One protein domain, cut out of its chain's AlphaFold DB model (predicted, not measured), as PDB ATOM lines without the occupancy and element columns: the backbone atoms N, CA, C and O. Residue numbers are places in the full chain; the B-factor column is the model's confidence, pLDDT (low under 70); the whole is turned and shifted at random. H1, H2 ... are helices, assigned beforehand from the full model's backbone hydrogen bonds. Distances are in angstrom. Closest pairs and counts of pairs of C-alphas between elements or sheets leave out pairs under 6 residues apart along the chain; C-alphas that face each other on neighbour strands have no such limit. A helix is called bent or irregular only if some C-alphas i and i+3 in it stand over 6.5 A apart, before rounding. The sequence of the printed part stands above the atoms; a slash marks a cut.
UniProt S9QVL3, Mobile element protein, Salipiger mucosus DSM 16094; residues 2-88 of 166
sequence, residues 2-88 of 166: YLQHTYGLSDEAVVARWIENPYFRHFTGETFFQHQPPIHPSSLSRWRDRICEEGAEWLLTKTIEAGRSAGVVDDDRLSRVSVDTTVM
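This is residues 2 to 88 of the 166 residues of the protein "Mobile element protein" of Salipiger mucosus DSM 16094 (UniProt S9QVL3). A loose, open frame: the longest helix, H4, bends at nearly a right angle into an L of two arms, H4a and H4b, while three short helices, H1, H2 and H3, cluster beside the H4a end. Beyond H4b comes the small helix H5, and residues 79 to 88 stick out as a tail. The 87 printed residues hold five named helices, H1 to H5 in chain order, and no named strand: all helix. The radius of gyration of the C-alphas is 15.4 A, and the spans are 43 by 30 by 24 A.

H4, residues 42 to 69, was assigned as one helix by its hydrogen bonds but is bent: C-alphas 50 and 53 are 9.3 A apart. Its arms are H4a, residues 42 to 50, 12.4 A, from C-alpha 42 at (256.072, 233.447, 200.018), and H4b, residues 53 to 69, 24.5 A, to C-alpha 69 at (236.054, 239.439, 174.936). H1 is residues 2 to 6, H2 residues 11 to 20, 15.0 A, H3 residues 22 to 27, and H5 residues 75 to 78.

H4a and H4b are about perpendicular, at 83 degrees. H2 and H4a only just touch, with 3 pairs of C-alphas within 8 A, only at their ends; Asp 11 and Leu 44 have the closest C-alphas, 6.5 A. H2 and H3 touch only at the corner, closest C-alphas Trp 18 and Phe 24, 5.4 A, at a steep tilt of 62 degrees, opposite ways. H1 and H2 only just touch, with 3 such pairs, closest Gln 4 and Val 14, 5.8 A. H4b and H5 are only just apart, closest 8.0 A. Every O i to N i+4 pair is within hydrogen-bond range in H1, H3, H4a and H4b, and 4 of 6 in H2; H5 is too short for one.

The C-alphas farthest apart, of His 35 and Asp 76, are 43.0 A apart. The printed part has no cut; the link from H3 to H4, 14 residues, is long. Residues 83 to 88 have pLDDT under 70.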
ATOM      1  N   TYR A   2     243.646 233.691 191.405       84.06
ATOM      2  CA  TYR A   2     242.409 233.034 190.930       84.06
ATOM      3  C   TYR A   2     242.278 231.567 191.356       84.06
ATOM      4  O   TYR A   2     241.344 231.228 192.067       84.06
ATOM      5  N   LEU A   3     243.267 230.721 191.043       87.94
ATOM      6  CA  LEU A   3     243.268 229.306 191.458       87.94
ATOM      7  C   LEU A   3     243.208 229.124 192.983       87.94
ATOM      8  O   LEU A   3     242.654 228.155 193.485       87.94
ATOM      9  N   GLN A   4     243.768 230.070 193.731       88.00
ATOM     10  CA  GLN A   4     243.710 230.050 195.185       88.00
ATOM     11  C   GLN A   4     242.283 230.311 195.680       88.00
ATOM     12  O   GLN A   4     241.779 229.566 196.514       88.00
ATOM     13  N   HIS A   5     241.629 231.334 195.126       83.62
ATOM     14  CA  HIS A   5     240.275 231.737 195.485       83.62
ATOM     15  C   HIS A   5     239.228 230.708 195.039       83.62
ATOM     16  O   HIS A   5     238.395 230.300 195.838       83.62
ATOM     17  N   THR A   6     239.303 230.226 193.793       86.94
ATOM     18  CA  THR A   6     238.353 229.248 193.233       86.94
ATOM     19  C   THR A   6     238.308 227.943 194.027       86.94
ATOM     20  O   THR A   6     237.253 227.326 194.123       86.94
ATOM     21  N   TYR A   7     239.438 227.520 194.603       86.81
ATOM     22  CA  TYR A   7     239.555 226.244 195.316       86.81
ATOM     23  C   TYR A   7     239.777 226.391 196.830       86.81
ATOM     24  O   TYR A   7     240.021 225.385 197.493       86.81
ATOM     25  N   GLY A   8     239.730 227.611 197.380       87.50
ATOM     26  CA  GLY A   8     239.930 227.864 198.812       87.50
ATOM     27  C   GLY A   8     241.284 227.390 199.358       87.50
ATOM     28  O   GLY A   8     241.344 226.807 200.438       87.50
ATOM     29  N   LEU A   9     242.372 227.584 198.605       90.69
ATOM     30  CA  LEU A   9     243.706 227.063 198.944       90.69
ATOM     31  C   LEU A   9     244.566 228.093 199.701       90.69
ATOM     32  O   LEU A   9     244.395 229.302 199.554       90.69
ATOM     33  N   SER A  10     245.545 227.626 200.485       89.94
ATOM     34  CA  SER A  10     246.631 228.489 200.984       89.94
ATOM     35  C   SER A  10     247.660 228.786 199.881       89.94
ATOM     36  O   SER A  10     247.641 228.151 198.822       89.94
ATOM     37  N   ASP A  11     248.573 229.733 200.128       90.75
ATOM     38  CA  ASP A  11     249.676 230.052 199.204       90.75
ATOM     39  C   ASP A  11     250.577 228.822 198.963       90.75
ATOM     40  O   ASP A  11     251.000 228.552 197.842       90.75
ATOM     41  N   GLU A  12     250.842 228.029 200.000       92.25
ATOM     42  CA  GLU A  12     251.610 226.783 199.909       92.25
ATOM     43  C   GLU A  12     250.826 225.704 199.163       92.25
ATOM     44  O   GLU A  12     251.368 225.041 198.279       92.25
ATOM     45  N   ALA A  13     249.539 225.552 199.483       93.06
ATOM     46  CA  ALA A  13     248.695 224.523 198.895       93.06
ATOM     47  C   ALA A  13     248.458 224.754 197.396       93.06
ATOM     48  O   ALA A  13     248.442 223.794 196.629       93.06
ATOM     49  N   VAL A  14     248.306 226.007 196.948       93.50
ATOM     50  CA  VAL A  14     248.144 226.303 195.515       93.50
ATOM     51  C   VAL A  14     249.424 226.008 194.733       93.50
ATOM     52  O   VAL A  14     249.343 225.455 193.638       93.50
ATOM     53  N   VAL A  15     250.598 226.308 195.302       93.00
ATOM     54  CA  VAL A  15     251.897 226.020 194.676       93.00
ATOM     55  C   VAL A  15     252.171 224.515 194.641       93.00
ATOM     56  O   VAL A  15     252.591 224.006 193.607       93.00
ATOM     57  N   ALA A  16     251.880 223.786 195.720       92.94
ATOM     58  CA  ALA A  16     252.005 222.328 195.743       92.94
ATOM     59  C   ALA A  16     251.074 221.672 194.713       92.94
ATOM     60  O   ALA A  16     251.513 220.883 193.879       92.94
ATOM     61  N   ARG A  17     249.798 222.080 194.687       92.31
ATOM     62  CA  ARG A  17     248.803 221.542 193.752       92.31
ATOM     63  C   ARG A  17     249.116 221.870 192.294       92.31
ATOM     64  O   ARG A  17     248.760 221.098 191.410       92.31
ATOM     65  N   TRP A  18     249.798 222.981 192.024       93.31
ATOM     66  CA  TRP A  18     250.273 223.319 190.682       93.31
ATOM     67  C   TRP A  18     251.256 222.267 190.132       93.31
ATOM     68  O   TRP A  18     251.205 221.927 188.950       93.31
ATOM     69  N   ILE A  19     252.097 221.678 190.989       90.94
ATOM     70  CA  ILE A  19     253.034 220.603 190.614       90.94
ATOM     71  C   ILE A  19     252.303 219.282 190.362       90.94
ATOM     72  O   ILE A  19     252.849 218.397 189.727       90.94
ATOM     73  N   GLU A  20     251.065 219.105 190.791       89.25
ATOM     74  CA  GLU A  20     250.353 217.838 190.577       89.25
ATOM     75  C   GLU A  20     249.283 217.950 189.491       89.25
ATOM     76  O   GLU A  20     248.919 216.952 188.878       89.25
ATOM     77  N   ASN A  21     248.791 219.162 189.222       90.81
ATOM     78  CA  ASN A  21     247.624 219.386 188.382       90.81
ATOM     79  C   ASN A  21     247.987 220.001 187.013       90.81
ATOM     80  O   ASN A  21     248.245 221.206 186.938       90.81
ATOM     81  N   PRO A  22     247.913 219.233 185.905       89.50
ATOM     82  CA  PRO A  22     248.172 219.743 184.557       89.50
ATOM     83  C   PRO A  22     247.278 220.922 184.158       89.50
ATOM     84  O   PRO A  22     247.739 221.821 183.459       89.50
ATOM     85  N   TYR A  23     246.031 220.979 184.642       90.06
ATOM     86  CA  TYR A  23     245.123 222.092 184.355       90.06
ATOM     87  C   TYR A  23     245.590 223.396 184.998       90.06
ATOM     88  O   TYR A  23     245.442 224.458 184.402       90.06
ATOM     89  N   PHE A  24     246.181 223.331 186.196       91.25
ATOM     90  CA  PHE A  24     246.715 224.523 186.862       91.25
ATOM     91  C   PHE A  24     247.901 225.081 186.082       91.25
ATOM     92  O   PHE A  24     248.009 226.293 185.926       91.25
ATOM     93  N   ARG A  25     248.745 224.195 185.550       90.62
ATOM     94  CA  ARG A  25     249.900 224.574 184.734       90.62
ATOM     95  C   ARG A  25     249.488 225.170 183.400       90.62
ATOM     96  O   ARG A  25     249.946 226.254 183.053       90.62
ATOM     97  N   HIS A  26     248.570 224.501 182.704       89.75
ATOM     98  CA  HIS A  26     248.025 224.996 181.447       89.75
ATOM     99  C   HIS A  26     247.374 226.372 181.630       89.75
ATOM    100  O   HIS A  26     247.653 227.294 180.872       89.75
ATOM    101  N   PHE A  27     246.586 226.544 182.696       88.50
ATOM    102  CA  PHE A  27     245.977 227.829 183.033       88.50
ATOM    103  C   PHE A  27     247.015 228.935 183.277       88.50
ATOM    104  O   PHE A  27     246.795 230.079 182.898       88.50
ATOM    105  N   THR A  28     248.159 228.613 183.888       88.56
ATOM    106  CA  THR A  28     249.257 229.576 184.085       88.56
ATOM    107  C   THR A  28     250.145 229.778 182.853       88.56
ATOM    108  O   THR A  28     251.128 230.505 182.948       88.56
ATOM    109  N   GLY A  29     249.812 229.172 181.710       89.19
ATOM    110  CA  GLY A  29     250.535 229.346 180.448       89.19
ATOM    111  C   GLY A  29     251.690 228.368 180.220       89.19
ATOM    112  O   GLY A  29     252.464 228.561 179.286       89.19
ATOM    113  N   GLU A  30     251.816 227.316 181.031       89.25
ATOM    114  CA  GLU A  30     252.821 226.279 180.798       89.25
ATOM    115  C   GLU A  30     252.412 225.344 179.662       89.25
ATOM    116  O   GLU A  30     251.272 224.874 179.586       89.25
ATOM    117  N   THR A  31     253.384 225.018 178.817       86.88
ATOM    118  CA  THR A  31     253.226 224.095 177.687       86.88
ATOM    119  C   THR A  31     253.770 222.699 177.981       86.88
ATOM    120  O   THR A  31     253.342 221.734 177.350       86.88
ATOM    121  N   PHE A  32     254.676 222.568 178.957       85.69
ATOM    122  CA  PHE A  32     255.344 221.311 179.291       85.69
ATOM    123  C   PHE A  32     255.136 220.904 180.751       85.69
ATOM    124  O   PHE A  32     254.829 221.711 181.629       85.69
ATOM    125  N   PHE A  33     255.320 219.611 181.022       84.50
ATOM    126  CA  PHE A  33     255.225 219.083 182.374       84.50
ATOM    127  C   PHE A  33     256.477 219.461 183.189       84.50
ATOM    128  O   PHE A  33     257.586 219.089 182.821       84.50
ATOM    129  N   GLN A  34     256.298 220.153 184.318       84.19
ATOM    130  CA  GLN A  34     257.365 220.528 185.247       84.19
ATOM    131  C   GLN A  34     257.191 219.834 186.602       84.19
ATOM    132  O   GLN A  34     256.089 219.770 187.136       84.19
ATOM    133  N   HIS A  35     258.279 219.342 187.189       87.38
ATOM    134  CA  HIS A  35     258.261 218.724 188.525       87.38
ATOM    135  C   HIS A  35     258.626 219.698 189.650       87.38
ATOM    136  O   HIS A  35     258.544 219.344 190.824       87.38
ATOM    137  N   GLN A  36     259.058 220.909 189.302       90.50
ATOM    138  CA  GLN A  36     259.467 221.916 190.271       90.50
ATOM    139  C   GLN A  36     258.368 222.964 190.459       90.50
ATOM    140  O   GLN A  36     257.643 223.268 189.510       90.50
ATOM    141  N   PRO A  37     258.236 223.529 191.672       90.38
ATOM    142  CA  PRO A  37     257.366 224.670 191.882       90.38
ATOM    143  C   PRO A  37     257.823 225.855 191.016       90.38
ATOM    144  O   PRO A  37     259.024 226.130 190.963       90.38
ATOM    145  N   PRO A  38     256.896 226.616 190.412       89.31
ATOM    146  CA  PRO A  38     257.246 227.732 189.535       89.31
ATOM    147  C   PRO A  38     257.798 228.918 190.336       89.31
ATOM    148  O   PRO A  38     258.568 229.729 189.832       89.31
ATOM    149  N   ILE A  39     257.391 229.026 191.604       91.88
ATOM    150  CA  ILE A  39     257.795 230.063 192.547       91.88
ATOM    151  C   ILE A  39     257.794 229.507 193.971       91.88
ATOM    152  O   ILE A  39     257.099 228.541 194.288       91.88
ATOM    153  N   HIS A  40     258.511 230.182 194.864       93.69
ATOM    154  CA  HIS A  40     258.365 229.955 196.296       93.69
ATOM    155  C   HIS A  40     256.998 230.487 196.795       93.69
ATOM    156  O   HIS A  40     256.622 231.592 196.395       93.69
ATOM    157  N   PRO A  41     256.274 229.799 197.705       91.06
ATOM    158  CA  PRO A  41     254.956 230.242 198.187       91.06
ATOM    159  C   PRO A  41     254.927 231.672 198.739       91.06
ATOM    160  O   PRO A  41     254.036 232.453 198.418       91.06
ATOM    161  N   SER A  42     255.963 232.075 199.485       92.06
ATOM    162  CA  SER A  42     256.072 233.447 200.018       92.06
ATOM    163  C   SER A  42     256.200 234.537 198.945       92.06
ATOM    164  O   SER A  42     256.048 235.720 199.249       92.06
ATOM    165  N   SER A  43     256.471 234.180 197.689       93.00
ATOM    166  CA  SER A  43     256.426 235.132 196.580       93.00
ATOM    167  C   SER A  43     255.000 235.609 196.304       93.00
ATOM    168  O   SER A  43     254.837 236.752 195.890       93.00
ATOM    169  N   LEU A  44     253.972 234.795 196.579       90.38
ATOM    170  CA  LEU A  44     252.569 235.182 196.394       90.38
ATOM    171  C   LEU A  44     252.156 236.290 197.365       90.38
ATOM    172  O   LEU A  44     251.573 237.285 196.934       90.38
ATOM    173  N   SER A  45     252.494 236.163 198.648       87.81
ATOM    174  CA  SER A  45     252.218 237.203 199.648       87.81
ATOM    175  C   SER A  45     252.983 238.493 199.359       87.81
ATOM    176  O   SER A  45     252.380 239.559 199.292       87.81
ATOM    177  N   ARG A  46     254.281 238.395 199.051       92.19
ATOM    178  CA  ARG A  46     255.100 239.560 198.668       92.19
ATOM    179  C   ARG A  46     254.603 240.252 197.402       92.19
ATOM    180  O   ARG A  46     254.730 241.467 197.280       92.19
ATOM    181  N   TRP A  47     254.099 239.489 196.435       90.81
ATOM    182  CA  TRP A  47     253.542 240.052 195.213       90.81
ATOM    183  C   TRP A  47     252.228 240.781 195.493       90.81
ATOM    184  O   TRP A  47     252.079 241.907 195.033       90.81
ATOM    185  N   ARG A  48     251.341 240.203 196.318       89.94
ATOM    186  CA  ARG A  48     250.111 240.866 196.785       89.94
ATOM    187  C   ARG A  48     250.410 242.187 197.497       89.94
ATOM    188  O   ARG A  48     249.806 243.200 197.164       89.94
ATOM    189  N   ASP A  49     251.401 242.201 198.385       89.44
ATOM    190  CA  ASP A  49     251.828 243.428 199.069       89.44
ATOM    191  C   ASP A  49     252.365 244.488 198.092       89.44
ATOM    192  O   ASP A  49     252.177 245.683 198.304       89.44
ATOM    193  N   ARG A  50     253.036 244.057 197.015       93.06
ATOM    194  CA  ARG A  50     253.618 244.956 196.010       93.06
ATOM    195  C   ARG A  50     252.570 245.589 195.103       93.06
ATOM    196  O   ARG A  50     252.703 246.764 194.789       93.06
ATOM    197  N   ILE A  51     251.593 244.809 194.640       91.19
ATOM    198  CA  ILE A  51     250.531 245.322 193.765       91.19
ATOM    199  C   ILE A  51     249.501 246.147 194.537       91.19
ATOM    200  O   ILE A  51     248.846 246.985 193.934       91.19
ATOM    201  N   CYS A  52     249.389 245.912 195.849       89.12
ATOM    202  CA  CYS A  52     248.444 246.547 196.760       89.12
ATOM    203  C   CYS A  52     246.986 246.520 196.254       89.12
ATOM    204  O   CYS A  52     246.605 245.651 195.468       89.12
ATOM    205  N   GLU A  53     246.156 247.420 196.774       88.38
ATOM    206  CA  GLU A  53     244.741 247.537 196.412       88.38
ATOM    207  C   GLU A  53     244.575 247.969 194.949       88.38
ATOM    208  O   GLU A  53     243.862 247.316 194.192       88.38
ATOM    209  N   GLU A  54     245.347 248.967 194.517       90.19
ATOM    210  CA  GLU A  54     245.317 249.508 193.151       90.19
ATOM    211  C   GLU A  54     245.569 248.420 192.092       90.19
ATOM    212  O   GLU A  54     244.872 248.313 191.082       90.19
ATOM    213  N   GLY A  55     246.553 247.549 192.324       89.56
ATOM    214  CA  GLY A  55     246.849 246.457 191.405       89.56
ATOM    215  C   GLY A  55     245.835 245.315 191.474       89.56
ATOM    216  O   GLY A  55     245.630 244.628 190.471       89.56
ATOM    217  N   ALA A  56     245.169 245.115 192.614       88.00
ATOM    218  CA  ALA A  56     244.061 244.168 192.714       88.00
ATOM    219  C   ALA A  56     242.844 244.640 191.896       88.00
ATOM    220  O   ALA A  56     242.269 243.843 191.151       88.00
ATOM    221  N   GLU A  57     242.505 245.931 191.957       89.44
ATOM    222  CA  GLU A  57     241.456 246.539 191.126       89.44
ATOM    223  C   GLU A  57     241.781 246.438 189.631       89.44
ATOM    224  O   GLU A  57     240.921 246.101 188.808       89.44
ATOM    225  N   TRP A  58     243.047 246.652 189.267       92.56
ATOM    226  CA  TRP A  58     243.496 246.505 187.887       92.56
ATOM    227  C   TRP A  58     243.340 245.066 187.372       92.56
ATOM    228  O   TRP A  58     242.828 244.847 186.272       92.56
ATOM    229  N   LEU A  59     243.718 244.066 188.176       89.81
ATOM    230  CA  LEU A  59     243.537 242.650 187.832       89.81
ATOM    231  C   LEU A  59     242.062 242.285 187.662       89.81
ATOM    232  O   LEU A  59     241.709 241.566 186.722       89.81
ATOM    233  N   LEU A  60     241.191 242.800 188.531       88.00
ATOM    234  CA  LEU A  60     239.748 242.611 188.408       88.00
ATOM    235  C   LEU A  60     239.232 243.204 187.092       88.00
ATOM    236  O   LEU A  60     238.541 242.518 186.341       88.00
ATOM    237  N   THR A  61     239.647 244.430 186.770       90.88
ATOM    238  CA  THR A  61     239.284 245.114 185.521       90.88
ATOM    239  C   THR A  61     239.671 244.283 184.298       90.88
ATOM    240  O   THR A  61     238.829 244.000 183.445       90.88
ATOM    241  N   LYS A  62     240.915 243.785 184.246       92.00
ATOM    242  CA  LYS A  62     241.378 242.916 183.151       92.00
ATOM    243  C   LYS A  62     240.635 241.590 183.067       92.00
ATOM    244  O   LYS A  62     240.423 241.080 181.971       92.00
ATOM    245  N   THR A  63     240.191 241.053 184.199       88.38
ATOM    246  CA  THR A  63     239.381 239.827 184.222       88.38
ATOM    247  C   THR A  63     238.017 240.055 183.579       88.38
ATOM    248  O   THR A  63     237.565 239.227 182.790       88.38
ATOM    249  N   ILE A  64     237.379 241.189 183.880       88.69
ATOM    250  CA  ILE A  64     236.083 241.568 183.306       88.69
ATOM    251  C   ILE A  64     236.220 241.806 181.797       88.69
ATOM    252  O   ILE A  64     235.428 241.275 181.021       88.69
ATOM    253  N   GLU A  65     237.251 242.537 181.366       91.12
ATOM    254  CA  GLU A  65     237.543 242.769 179.943       91.12
ATOM    255  C   GLU A  65     237.782 241.458 179.172       91.12
ATOM    256  O   GLU A  65     237.251 241.274 178.073       91.12
ATOM    257  N   ALA A  66     238.539 240.522 179.756       90.38
ATOM    258  CA  ALA A  66     238.770 239.207 179.165       90.38
ATOM    259  C   ALA A  66     237.474 238.387 179.086       90.38
ATOM    260  O   ALA A  66     237.199 237.763 178.061       90.38
ATOM    261  N   GLY A  67     236.647 238.429 180.136       88.62
ATOM    262  CA  GLY A  67     235.342 237.768 180.172       88.62
ATOM    263  C   GLY A  67     234.374 238.295 179.109       88.62
ATOM    264  O   GLY A  67     233.704 237.493 178.457       88.62
ATOM    265  N   ARG A  68     234.357 239.616 178.882       89.88
ATOM    266  CA  ARG A  68     233.614 240.257 177.782       89.88
ATOM    267  C   ARG A  68     234.116 239.786 176.421       89.88
ATOM    268  O   ARG A  68     233.331 239.341 175.594       89.88
ATOM    269  N   SER A  69     235.432 239.829 176.211       90.00
ATOM    270  CA  SER A  69     236.054 239.439 174.936       90.00
ATOM    271  C   SER A  69     235.818 237.965 174.589       90.00
ATOM    272  O   SER A  69     235.673 237.622 173.421       90.00
ATOM    273  N   ALA A  70     235.754 237.094 175.598       90.31
ATOM    274  CA  ALA A  70     235.459 235.673 175.431       90.31
ATOM    275  C   ALA A  70     233.950 235.360 175.314       90.31
ATOM    276  O   ALA A  70     233.592 234.194 175.158       90.31
ATOM    277  N   GLY A  71     233.064 236.359 175.429       88.69
ATOM    278  CA  GLY A  71     231.608 236.173 175.412       88.69
ATOM    279  C   GLY A  71     231.046 235.440 176.638       88.69
ATOM    280  O   GLY A  71     229.918 234.958 176.606       88.69
ATOM    281  N   VAL A  72     231.827 235.327 177.717       88.44
ATOM    282  CA  VAL A  72     231.440 234.626 178.958       88.44
ATOM    283  C   VAL A  72     230.694 235.562 179.919       88.44
ATOM    284  O   VAL A  72     229.938 235.103 180.776       88.44
ATOM    285  N   VAL A  73     230.899 236.876 179.785       84.69
ATOM    286  CA  VAL A  73     230.307 237.910 180.642       84.69
ATOM    287  C   VAL A  73     229.488 238.879 179.796       84.69
ATOM    288  O   VAL A  73     230.015 239.478 178.864       84.69
ATOM    289  N   ASP A  74     228.221 239.044 180.171       83.81
ATOM    290  CA  ASP A  74     227.285 240.002 179.580       83.81
ATOM    291  C   ASP A  74     227.180 241.264 180.454       83.81
ATOM    292  O   ASP A  74     227.262 241.187 181.687       83.81
ATOM    293  N   ASP A  75     226.974 242.419 179.829       81.50
ATOM    294  CA  ASP A  75     226.906 243.720 180.499       81.50
ATOM    295  C   ASP A  75     225.698 243.819 181.434       81.50
ATOM    296  O   ASP A  75     225.812 244.343 182.547       81.50
ATOM    297  N   ASP A  76     224.580 243.192 181.062       82.00
ATOM    298  CA  ASP A  76     223.397 243.097 181.920       82.00
ATOM    299  C   ASP A  76     223.696 242.349 183.226       82.00
ATOM    300  O   ASP A  76     223.147 242.683 184.280       82.00
ATOM    301  N   ARG A  77     224.614 241.372 183.210       76.25
ATOM    302  CA  ARG A  77     225.022 240.656 184.430       76.25
ATOM    303  C   ARG A  77     225.949 241.479 185.313       76.25
ATOM    304  O   ARG A  77     225.900 241.315 186.529       76.25
ATOM    305  N   LEU A  78     226.748 242.378 184.735       79.25
ATOM    306  CA  LEU A  78     227.621 243.283 185.492       79.25
ATOM    307  C   LEU A  78     226.841 244.384 186.222       79.25
ATOM    308  O   LEU A  78     227.334 244.921 187.212       79.25
ATOM    309  N   SER A  79     225.606 244.676 185.797       80.19
ATOM    310  CA  SER A  79     224.719 245.624 186.490       80.19
ATOM    311  C   SER A  79     224.304 245.166 187.900       80.19
ATOM    312  O   SER A  79     223.831 245.970 188.705       80.19
ATOM    313  N   ARG A  80     224.483 243.875 188.224       78.44
ATOM    314  CA  ARG A  80     224.076 243.272 189.498       78.44
ATOM    315  C   ARG A  80     225.275 242.669 190.217       78.44
ATOM    316  O   ARG A  80     225.812 241.644 189.811       78.44
ATOM    317  N   VAL A  81     225.629 243.245 191.361       77.06
ATOM    318  CA  VAL A  81     226.638 242.671 192.257       77.06
ATOM    319  C   VAL A  81     225.943 241.742 193.251       77.06
ATOM    320  O   VAL A  81     225.146 242.186 194.076       77.06
ATOM    321  N   SER A  82     226.233 240.443 193.169       72.19
ATOM    322  CA  SER A  82     225.823 239.470 194.189       72.19
ATOM    323  C   SER A  82     226.971 239.285 195.173       72.19
ATOM    324  O   SER A  82     227.977 238.665 194.841       72.19
ATOM    325  N   VAL A  83     226.834 239.852 196.369       67.88
ATOM    326  CA  VAL A  83     227.797 239.665 197.460       67.88
ATOM    327  C   VAL A  83     227.309 238.501 198.314       67.88
ATOM    328  O   VAL A  83     226.190 238.544 198.827       67.88
ATOM    329  N   ASP A  84     228.121 237.454 198.463       58.16
ATOM    330  CA  ASP A  84     227.809 236.389 199.415       58.16
ATOM    331  C   ASP A  84     227.797 236.978 200.836       58.16
ATOM    332  O   ASP A  84     228.729 237.668 201.250       58.16
ATOM    333  N   THR A  85     226.736 236.727 201.603       54.16
ATOM    334  CA  THR A  85     226.566 237.289 202.961       54.16
ATOM    335  C   THR A  85     227.606 236.781 203.968       54.16
ATOM    336  O   THR A  85     227.670 237.256 205.101       54.16
ATOM    337  N   THR A  86     228.471 235.848 203.563       52.38
ATOM    338  CA  THR A  86     229.664 235.444 204.319       52.38
ATOM    339  C   THR A  86     230.756 236.524 204.347       52.38
ATOM    340  O   THR A  86     231.617 236.474 205.224       52.38
ATOM    341  N   VAL A  87     230.656 237.554 203.494       53.03
ATOM    342  CA  VAL A  87     231.394 238.828 203.594       53.03
ATOM    343  C   VAL A  87     230.667 239.811 204.527       53.03
ATOM    344  O   VAL A  87     230.750 241.026 204.381       53.03
ATOM    345  N   MET A  88     229.922 239.314 205.517       47.19
ATOM    346  CA  MET A  88     229.658 240.137 206.691       47.19
ATOM    347  C   MET A  88     231.000 240.440 207.350       47.19
ATOM    348  O   MET A  88     231.776 239.521 207.631       47.19
TER     349      MET A  88